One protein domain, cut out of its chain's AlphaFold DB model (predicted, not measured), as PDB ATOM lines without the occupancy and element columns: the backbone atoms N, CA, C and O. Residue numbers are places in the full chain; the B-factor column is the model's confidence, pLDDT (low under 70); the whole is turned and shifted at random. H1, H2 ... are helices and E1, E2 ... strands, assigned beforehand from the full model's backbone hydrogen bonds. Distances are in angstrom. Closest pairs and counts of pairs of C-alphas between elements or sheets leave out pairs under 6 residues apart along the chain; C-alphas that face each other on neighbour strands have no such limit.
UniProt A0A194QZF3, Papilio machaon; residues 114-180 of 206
ATOM      1  N   GLN A 114      21.347  42.581 -60.293       94.94
ATOM      2  CA  GLN A 114      20.594  43.107 -59.156       94.94
ATOM      3  C   GLN A 114      19.089  43.021 -59.399       94.94
ATOM      4  O   GLN A 114      18.340  42.676 -58.479       94.94
ATOM      5  N   ILE A 115      18.636  43.301 -60.622       95.12
ATOM      6  CA  ILE A 115      17.225  43.160 -60.996       95.12
ATOM      7  C   ILE A 115      16.833  41.683 -60.967       95.12
ATOM      8  O   ILE A 115      15.831  41.339 -60.338       95.12
ATOM      9  N   ALA A 116      17.647  40.796 -61.546       95.50
ATOM     10  CA  ALA A 116      17.396  39.355 -61.525       95.50
ATOM     11  C   ALA A 116      17.261  38.812 -60.088       95.50
ATOM     12  O   ALA A 116      16.322  38.075 -59.773       95.50
ATOM     13  N   ARG A 117      18.137  39.246 -59.171       95.44
ATOM     14  CA  ARG A 117      18.048  38.898 -57.743       95.44
ATOM     15  C   ARG A 117      16.782  39.444 -57.088       95.44
ATOM     16  O   ARG A 117      16.120  38.705 -56.362       95.44
ATOM     17  N   LYS A 118      16.399  40.696 -57.360       95.81
ATOM     18  CA  LYS A 118      15.145  41.279 -56.842       95.81
ATOM     19  C   LYS A 118      13.921  40.488 -57.303       95.81
ATOM     20  O   LYS A 118      13.038  40.229 -56.485       95.81
ATOM     21  N   VAL A 119      13.882  40.067 -58.570       96.44
ATOM     22  CA  VAL A 119      12.808  39.217 -59.114       96.44
ATOM     23  C   VAL A 119      12.764  37.873 -58.385       96.44
ATOM     24  O   VAL A 119      11.698  37.455 -57.936       96.44
ATOM     25  N   LEU A 120      13.918  37.231 -58.175       95.75
ATOM     26  CA  LEU A 120      14.007  35.983 -57.414       95.75
ATOM     27  C   LEU A 120      13.490  36.138 -55.973       95.75
ATOM     28  O   LEU A 120      12.750  35.288 -55.479       95.75
ATOM     29  N   TRP A 121      13.857  37.216 -55.285       96.00
ATOM     30  CA  TRP A 121      13.396  37.481 -53.919       96.00
ATOM     31  C   TRP A 121      11.897  37.763 -53.856       96.00
ATOM     32  O   TRP A 121      11.215  37.295 -52.945       96.00
ATOM     33  N   MET A 122      11.366  38.477 -54.847       95.81
ATOM     34  CA  MET A 122       9.935  38.736 -54.979       95.81
ATOM     35  C   MET A 122       9.151  37.447 -55.228       95.81
ATOM     36  O   MET A 122       8.121  37.227 -54.589       95.81
ATOM     37  N   PHE A 123       9.663  36.566 -56.092       96.56
ATOM     38  CA  PHE A 123       9.118  35.227 -56.288       96.56
ATOM     39  C   PHE A 123       9.077  34.449 -54.970       96.56
ATOM     40  O   PHE A 123       8.018  33.954 -54.597       96.56
ATOM     41  N   ARG A 124      10.191  34.395 -54.224       95.25
ATOM     42  CA  ARG A 124      10.258  33.699 -52.927       95.25
ATOM     43  C   ARG A 124       9.244  34.252 -51.932       95.25
ATOM     44  O   ARG A 124       8.441  33.481 -51.421       95.25
ATOM     45  N   LYS A 125       9.210  35.573 -51.728       94.75
ATOM     46  CA  LYS A 125       8.223  36.228 -50.857       94.75
ATOM     47  C   LYS A 125       6.798  35.825 -51.237       94.75
ATOM     48  O   LYS A 125       6.035  35.360 -50.399       94.75
ATOM     49  N   THR A 126       6.462  35.963 -52.517       95.50
ATOM     50  CA  THR A 126       5.111  35.703 -53.031       95.50
ATOM     51  C   THR A 126       4.731  34.234 -52.870       95.50
ATOM     52  O   THR A 126       3.643  33.922 -52.391       95.50
ATOM     53  N   TYR A 127       5.638  33.326 -53.230       96.06
ATOM     54  CA  TYR A 127       5.425  31.891 -53.131       96.06
ATOM     55  C   TYR A 127       5.250  31.444 -51.679       96.06
ATOM     56  O   TYR A 127       4.262  30.785 -51.378       96.06
ATOM     57  N   PHE A 128       6.144  31.838 -50.768       95.88
ATOM     58  CA  PHE A 128       6.071  31.446 -49.356       95.88
ATOM     59  C   PHE A 128       4.820  31.998 -48.676       95.88
ATOM     60  O   PHE A 128       4.126  31.249 -47.996       95.88
ATOM     61  N   THR A 129       4.486  33.276 -48.890       94.00
ATOM     62  CA  THR A 129       3.271  33.871 -48.316       94.00
ATOM     63  C   THR A 129       2.006  33.177 -48.825       94.00
ATOM     64  O   THR A 129       1.122  32.855 -48.031       94.00
ATOM     65  N   ASN A 130       1.913  32.899 -50.129       95.81
ATOM     66  CA  ASN A 130       0.741  32.229 -50.698       95.81
ATOM     67  C   ASN A 130       0.661  30.750 -50.306       95.81
ATOM     68  O   ASN A 130      -0.430  30.249 -50.039       95.81
ATOM     69  N   TYR A 131       1.798  30.057 -50.252       96.38
ATOM     70  CA  TYR A 131       1.866  28.662 -49.830       96.38
ATOM     71  C   TYR A 131       1.431  28.522 -48.367       96.38
ATOM     72  O   TYR A 131       0.568  27.695 -48.085       96.38
ATOM     73  N   PHE A 132       1.924  29.387 -47.472       95.94
ATOM     74  CA  PHE A 132       1.489  29.422 -46.073       95.94
ATOM     75  C   PHE A 132      -0.011  29.693 -45.959       95.94
ATOM     76  O   PHE A 132      -0.729  28.967 -45.280       95.94
ATOM     77  N   ARG A 133      -0.526  30.693 -46.688       94.88
ATOM     78  CA  ARG A 133      -1.961  31.013 -46.691       94.88
ATOM     79  C   ARG A 133      -2.833  29.830 -47.129       94.88
ATOM     80  O   ARG A 133      -3.958  29.713 -46.655       94.88
ATOM     81  N   LYS A 134      -2.346  28.994 -48.053       95.75
ATOM     82  CA  LYS A 134      -3.090  27.846 -48.587       95.75
ATOM     83  C   LYS A 134      -2.969  26.595 -47.714       95.75
ATOM     84  O   LYS A 134      -3.963  25.898 -47.548       95.75
ATOM     85  N   ASN A 135      -1.775  26.299 -47.204       94.75
ATOM     86  CA  ASN A 135      -1.463  25.020 -46.557       94.75
ATOM     87  C   ASN A 135      -1.296  25.122 -45.030       94.75
ATOM     88  O   ASN A 135      -1.228  24.098 -44.362       94.75
ATOM     89  N   GLY A 136      -1.230  26.332 -44.468       94.50
ATOM     90  CA  GLY A 136      -1.056  26.569 -43.029       94.50
ATOM     91  C   GLY A 136       0.374  26.393 -42.508       94.50
ATOM     92  O   GLY A 136       0.582  26.496 -41.307       94.50
ATOM     93  N   HIS A 137       1.341  26.133 -43.389       94.88
ATOM     94  CA  HIS A 137       2.767  26.013 -43.078       94.88
ATOM     95  C   HIS A 137       3.605  26.495 -44.271       94.88
ATOM     96  O   HIS A 137       3.106  26.579 -45.400       94.88
ATOM     97  N   TYR A 138       4.876  26.814 -44.055       96.12
ATOM     98  CA  TYR A 138       5.800  27.214 -45.109       96.12
ATOM     99  C   TYR A 138       6.214  26.018 -45.986       96.12
ATOM    100  O   TYR A 138       6.169  24.861 -45.558       96.12
ATOM    101  N   PRO A 139       6.594  26.261 -47.255       96.75
ATOM    102  CA  PRO A 139       7.113  25.199 -48.110       96.75
ATOM    103  C   PRO A 139       8.435  24.667 -47.545       96.75
ATOM    104  O   PRO A 139       9.198  25.421 -46.943       96.75
ATOM    105  N   LYS A 140       8.757  23.395 -47.803       95.88
ATOM    106  CA  LYS A 140      10.064  22.797 -47.492       95.88
ATOM    107  C   LYS A 140      11.176  23.671 -48.063       95.88
ATOM    108  O   LYS A 140      11.184  23.981 -49.263       95.88
ATOM    109  N   HIS A 141      12.086  24.097 -47.202       96.12
ATOM    110  CA  HIS A 141      13.104  25.077 -47.533       96.12
ATOM    111  C   HIS A 141      14.357  24.883 -46.684       96.12
ATOM    112  O   HIS A 141      14.332  24.253 -45.630       96.12
ATOM    113  N   LYS A 142      15.454  25.479 -47.146       95.69
ATOM    114  CA  LYS A 142      16.731  25.537 -46.447       95.69
ATOM    115  C   LYS A 142      17.215  26.976 -46.362       95.69
ATOM    116  O   LYS A 142      17.212  27.699 -47.361       95.69
ATOM    117  N   VAL A 143      17.677  27.369 -45.183       95.38
ATOM    118  CA  VAL A 143      18.358  28.645 -44.952       95.38
ATOM    119  C   VAL A 143      19.859  28.436 -45.175       95.38
ATOM    120  O   VAL A 143      20.467  27.556 -44.569       95.38
ATOM    121  N   LEU A 144      20.447  29.178 -46.118       92.88
ATOM    122  CA  LEU A 144      21.845  29.018 -46.549       92.88
ATOM    123  C   LEU A 144      22.833  29.949 -45.828       92.88
ATOM    124  O   LEU A 144      24.038  29.802 -46.003       92.88
ATOM    125  N   GLY A 145      22.332  30.907 -45.057       92.25
ATOM    126  CA  GLY A 145      23.111  31.919 -44.351       92.25
ATOM    127  C   GLY A 145      22.180  32.837 -43.570       92.25
ATOM    128  O   GLY A 145      20.989  32.549 -43.464       92.25
ATOM    129  N   ASP A 146      22.703  33.952 -43.068       90.94
ATOM    130  CA  ASP A 146      21.926  34.849 -42.214       90.94
ATOM    131  C   ASP A 146      20.694  35.398 -42.940       90.94
ATOM    132  O   ASP A 146      20.763  35.914 -44.060       90.94
ATOM    133  N   VAL A 147      19.543  35.275 -42.292       93.38
ATOM    134  CA  VAL A 147      18.263  35.823 -42.742       93.38
ATOM    135  C   VAL A 147      17.803  36.888 -41.760       93.38
ATOM    136  O   VAL A 147      18.254  36.961 -40.620       93.38
ATOM    137  N   HIS A 148      16.903  37.754 -42.215       95.25
ATOM    138  CA  HIS A 148      16.358  38.797 -41.358       95.25
ATOM    139  C   HIS A 148      15.632  38.172 -40.147       95.25
ATOM    140  O   HIS A 148      14.823  37.272 -40.372       95.25
ATOM    141  N   PRO A 149      15.818  38.668 -38.905       92.88
ATOM    142  CA  PRO A 149      15.287  38.030 -37.693       92.88
ATOM    143  C   PRO A 149      13.784  37.734 -37.737       92.88
ATOM    144  O   PRO A 149      13.368  36.626 -37.437       92.88
ATOM    145  N   ILE A 150      12.981  38.695 -38.213       93.69
ATOM    146  CA  ILE A 150      11.526  38.517 -38.391       93.69
ATOM    147  C   ILE A 150      11.208  37.331 -39.313       93.69
ATOM    148  O   ILE A 150      10.289  36.565 -39.054       93.69
ATOM    149  N   LEU A 151      11.954  37.190 -40.414       94.31
ATOM    150  CA  LEU A 151      11.733  36.093 -41.349       94.31
ATOM    151  C   LEU A 151      12.203  34.766 -40.747       94.31
ATOM    152  O   LEU A 151      11.523  33.766 -40.924       94.31
ATOM    153  N   ASP A 152      13.331  34.761 -40.035       94.62
ATOM    154  CA  ASP A 152      13.850  33.572 -39.350       94.62
ATOM    155  C   ASP A 152      12.856  33.024 -38.319       94.62
ATOM    156  O   ASP A 152      12.564  31.832 -38.322       94.62
ATOM    157  N   GLU A 153      12.283  33.906 -37.494       93.69
ATOM    158  CA  GLU A 153      11.239  33.574 -36.520       93.69
ATOM    159  C   GLU A 153      10.013  32.978 -37.218       93.69
ATOM    160  O   GLU A 153       9.594  31.871 -36.894       93.69
ATOM    161  N   CYS A 154       9.488  33.648 -38.252       93.81
ATOM    162  CA  CYS A 154       8.352  33.132 -39.015       93.81
ATOM    163  C   CYS A 154       8.611  31.737 -39.597       93.81
ATOM    164  O   CYS A 154       7.734  30.877 -39.529       93.81
ATOM    165  N   LEU A 155       9.797  31.511 -40.171       94.06
ATOM    166  CA  LEU A 155      10.145  30.238 -40.801       94.06
ATOM    167  C   LEU A 155      10.341  29.106 -39.782       94.06
ATOM    168  O   LEU A 155      10.013  27.966 -40.094       94.06
ATOM    169  N   LYS A 156      10.866  29.400 -38.587       92.69
ATOM    170  CA  LYS A 156      11.094  28.403 -37.524       92.69
ATOM    171  C   LYS A 156       9.832  28.072 -36.743       92.69
ATOM    172  O   LYS A 156       9.584  26.902 -36.463       92.69
ATOM    173  N   ASP A 157       9.046  29.092 -36.423       92.69
ATOM    174  CA  ASP A 157       7.850  28.964 -35.591       92.69
ATOM    175  C   ASP A 157       6.596  28.653 -36.422       92.69
ATOM    176  O   ASP A 157       5.494  28.591 -35.880       92.69
ATOM    177  N   GLU A 158       6.751  28.482 -37.744       92.81
ATOM    178  CA  GLU A 158       5.654  28.280 -38.698       92.81
ATOM    179  C   GLU A 158       4.550  29.336 -38.520       92.81
ATOM    180  O   GLU A 158       3.348  29.060 -38.518       92.81
ATOM    181  N   ARG A 159       4.979  30.592 -38.353       94.31
ATOM    182  CA  ARG A 159       4.100  31.736 -38.110       94.31
ATOM    183  C   ARG A 159       3.924  32.557 -39.377       94.31
ATOM    184  O   ARG A 159       4.896  32.996 -39.985       94.31
ATOM    185  N   ALA A 160       2.679  32.894 -39.707       92.31
ATOM    186  CA  ALA A 160       2.388  33.830 -40.787       92.31
ATOM    187  C   ALA A 160       3.051  35.201 -40.558       92.31
ATOM    188  O   ALA A 160       2.933  35.798 -39.482       92.31
ATOM    189  N   LEU A 161       3.646  35.752 -41.616       92.50
ATOM    190  CA  LEU A 161       4.017  37.166 -41.666       92.50
ATOM    191  C   LEU A 161       2.762  38.035 -41.556       92.50
ATOM    192  O   LEU A 161       1.830  37.907 -42.356       92.50
ATOM    193  N   THR A 162       2.754  38.969 -40.609       90.69
ATOM    194  CA  THR A 162       1.684  39.963 -40.512       90.69
ATOM    195  C   THR A 162       1.755  40.962 -41.669       90.69
ATOM    196  O   THR A 162       2.785  41.138 -42.327       90.69
ATOM    197  N   ASN A 163       0.658  41.685 -41.911       87.75
ATOM    198  CA  ASN A 163       0.611  42.714 -42.957       87.75
ATOM    199  C   ASN A 163       1.666  43.813 -42.760       87.75
ATOM    200  O   ASN A 163       2.199  44.326 -43.743       87.75
ATOM    201  N   ASN A 164       1.967  44.173 -41.510       90.50
ATOM    202  CA  ASN A 164       2.962  45.197 -41.201       90.50
ATOM    203  C   ASN A 164       4.380  44.669 -41.430       90.50
ATOM    204  O   ASN A 164       5.142  45.310 -42.148       90.50
ATOM    205  N   GLU A 165       4.699  43.472 -40.927       90.88
ATOM    206  CA  GLU A 165       5.993  42.816 -41.162       90.88
ATOM    207  C   GLU A 165       6.248  42.594 -42.655       90.88
ATOM    208  O   GLU A 165       7.330  42.873 -43.155       90.88
ATOM    209  N   SER A 166       5.235  42.175 -43.417       88.12
ATOM    210  CA  SER A 166       5.364  41.982 -44.866       88.12
ATOM    211  C   SER A 166       5.667  43.284 -45.621       88.12
ATOM    212  O   SER A 166       6.332  43.249 -46.661       88.12
ATOM    213  N   LYS A 167       5.200  44.438 -45.127       87.88
ATOM    214  CA  LYS A 167       5.481  45.753 -45.727       87.88
ATOM    215  C   LYS A 167       6.867  46.280 -45.363       87.88
ATOM    216  O   LYS A 167       7.492  46.922 -46.200       87.88
ATOM    217  N   THR A 168       7.334  46.026 -44.142       89.88
ATOM    218  CA  THR A 168       8.619  46.537 -43.642       89.88
ATOM    219  C   THR A 168       9.799  45.627 -43.970       89.88
ATOM    220  O   THR A 168      10.925  46.109 -44.069       89.88
ATOM    221  N   LEU A 169       9.561  44.329 -44.179       92.19
ATOM    222  CA  LEU A 169      10.604  43.360 -44.493       92.19
ATOM    223  C   LEU A 169      11.229  43.659 -45.872       92.19
ATOM    224  O   LEU A 169      10.530  43.580 -46.893       92.19
ATOM    225  N   PRO A 170      12.541  43.951 -45.942       94.25
ATOM    226  CA  PRO A 170      13.204  44.208 -47.212       94.25
ATOM    227  C   PRO A 170      13.219  42.944 -48.077       94.25
ATOM    228  O   PRO A 170      13.346  41.828 -47.575       94.25
ATOM    229  N   LEU A 171      13.150  43.099 -49.404       93.75
ATOM    230  CA  LEU A 171      13.194  41.949 -50.323       93.75
ATOM    231  C   LEU A 171      14.472  41.115 -50.149       93.75
ATOM    232  O   LEU A 171      14.421  39.894 -50.241       93.75
ATOM    233  N   SER A 172      15.599  41.754 -49.828       94.25
ATOM    234  CA  SER A 172      16.873  41.076 -49.569       94.25
ATOM    235  C   SER A 172      16.829  40.097 -48.392       94.25
ATOM    236  O   SER A 172      17.669  39.200 -48.342       94.25
ATOM    237  N   ALA A 173      15.839  40.187 -47.494       94.69
ATOM    238  CA  ALA A 173      15.629  39.199 -46.434       94.69
ATOM    239  C   ALA A 173      15.436  37.778 -46.993       94.69
ATOM    240  O   ALA A 173      15.828  36.802 -46.364       94.69
ATOM    241  N   TRP A 174      14.897  37.664 -48.209       95.38
ATOM    242  CA  TRP A 174      14.644  36.395 -48.894       95.38
ATOM    243  C   TRP A 174      15.859  35.857 -49.660       95.38
ATOM    244  O   TRP A 174      15.744  34.856 -50.371       95.38
ATOM    245  N   SER A 175      17.021  36.511 -49.568       95.56
ATOM    246  CA  SER A 175      18.217  36.168 -50.349       95.56
ATOM    247  C   SER A 175      18.791  34.794 -50.019       95.56
ATOM    248  O   SER A 175      19.134  34.045 -50.938       95.56
ATOM    249  N   ASN A 176      18.783  34.427 -48.741       95.06
ATOM    250  CA  ASN A 176      19.390  33.195 -48.239       95.06
ATOM    251  C   ASN A 176      18.396  32.041 -48.045       95.06
ATOM    252  O   ASN A 176      18.769  30.989 -47.534       95.06
ATOM    253  N   VAL A 177      17.148  32.192 -48.501       95.19
ATOM    254  CA  VAL A 177      16.128  31.133 -48.448       95.19
ATOM    255  C   VAL A 177      16.123  30.342 -49.756       95.19
ATOM    256  O   VAL A 177      15.876  30.902 -50.822       95.19
ATOM    257  N   LYS A 178      16.363  29.031 -49.702       95.12
ATOM    258  CA  LYS A 178      16.329  28.131 -50.863       95.12
ATOM    259  C   LYS A 178      15.158  27.158 -50.747       95.12
ATOM    260  O   LYS A 178      15.017  26.486 -49.734       95.12
ATOM    261  N   LEU A 179      14.341  27.069 -51.795       94.75
ATOM    262  CA  LEU A 179      13.265  26.079 -51.879       94.75
ATOM    263  C   LEU A 179      13.838  24.676 -52.076       94.75
ATOM    264  O   LEU A 179      14.743  24.478 -52.889       94.75
ATOM    265  N   GLU A 180      13.264  23.717 -51.361       95.50
ATOM    266  CA  GLU A 180      13.478  22.292 -51.592       95.50
ATOM    267  C   GLU A 180      12.319  21.700 -52.407       95.50
ATOM    268  O   GLU A 180      11.388  22.404 -52.818       95.50
TER     269      GLU A 180
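What this domain is: This is residues 114 to 180 of the 206 residues of a protein of Papilio machaon (UniProt A0A194QZF3). One long helix, H1, runs the length of the domain along one side, and the rest of the chain folds back beside it as a loop of short elements, closed where the two short strands E1 and E2 pair. H4 packs on H1, while H2 lies on the side of the loop away from H1 and H3 lies at the end opposite the strands. The printed part has 67 residues, with four named helices and two named strands in the order H1, E1, H2, H3, H4, E2; the sheet E1 - E2 is antiparallel and the class is mostly helix. It is compact, with a radius of gyration of the C-alphas of 11.0 A and spans of 31 by 27 by 21 A.

How they stand to each other: E1, residues 141 to 143, and E2, residues 177 to 179, are antiparallel neighbours at 155 degrees; N 142 and O 178 are within hydrogen-bond range at 2.8 A. The closest C-alphas of E2 and H1, residues 114 to 135, are those of Val 177 and Arg 124, 7.8 A apart. H1, with residues 118 to 125 alone, touches H4, residues 171 to 174; the closest C-alphas, of Trp 121 and Trp 174, are 5.3 A apart. H2, residues 149 to 156, is close to H4 but not clearly touching, with the C-alphas of Leu 151 and Ala 173 closest at 7.1 A. H2 is also close to H3, residues 163 to 168, but not clearly touching: the C-alphas of Ile 150 and Glu 165 are closest at 7.5 A. H2 and H3 run opposite ways at a steep tilt of 47 degrees. H1 is apart from H2 and H3. Every O i to N i+4 pair is within hydrogen-bond range in H1, H2 and H3; H4 is too short for one.

Where its parts are: H1 spans 31.2 A from C-alpha 114 at (20.594, 43.107, -59.156) to C-alpha 135. H2 spans 10.5 A and H3 8.9 A. E2 ends at C-alpha 179, (13.265, 26.079, -51.879).

The domain as a whole: The C-alphas farthest apart, of Gln 114 and Gly 136, are 31.7 A apart. The printed part has no cut and no long link, and no printed residue is under 70 in pLDDT.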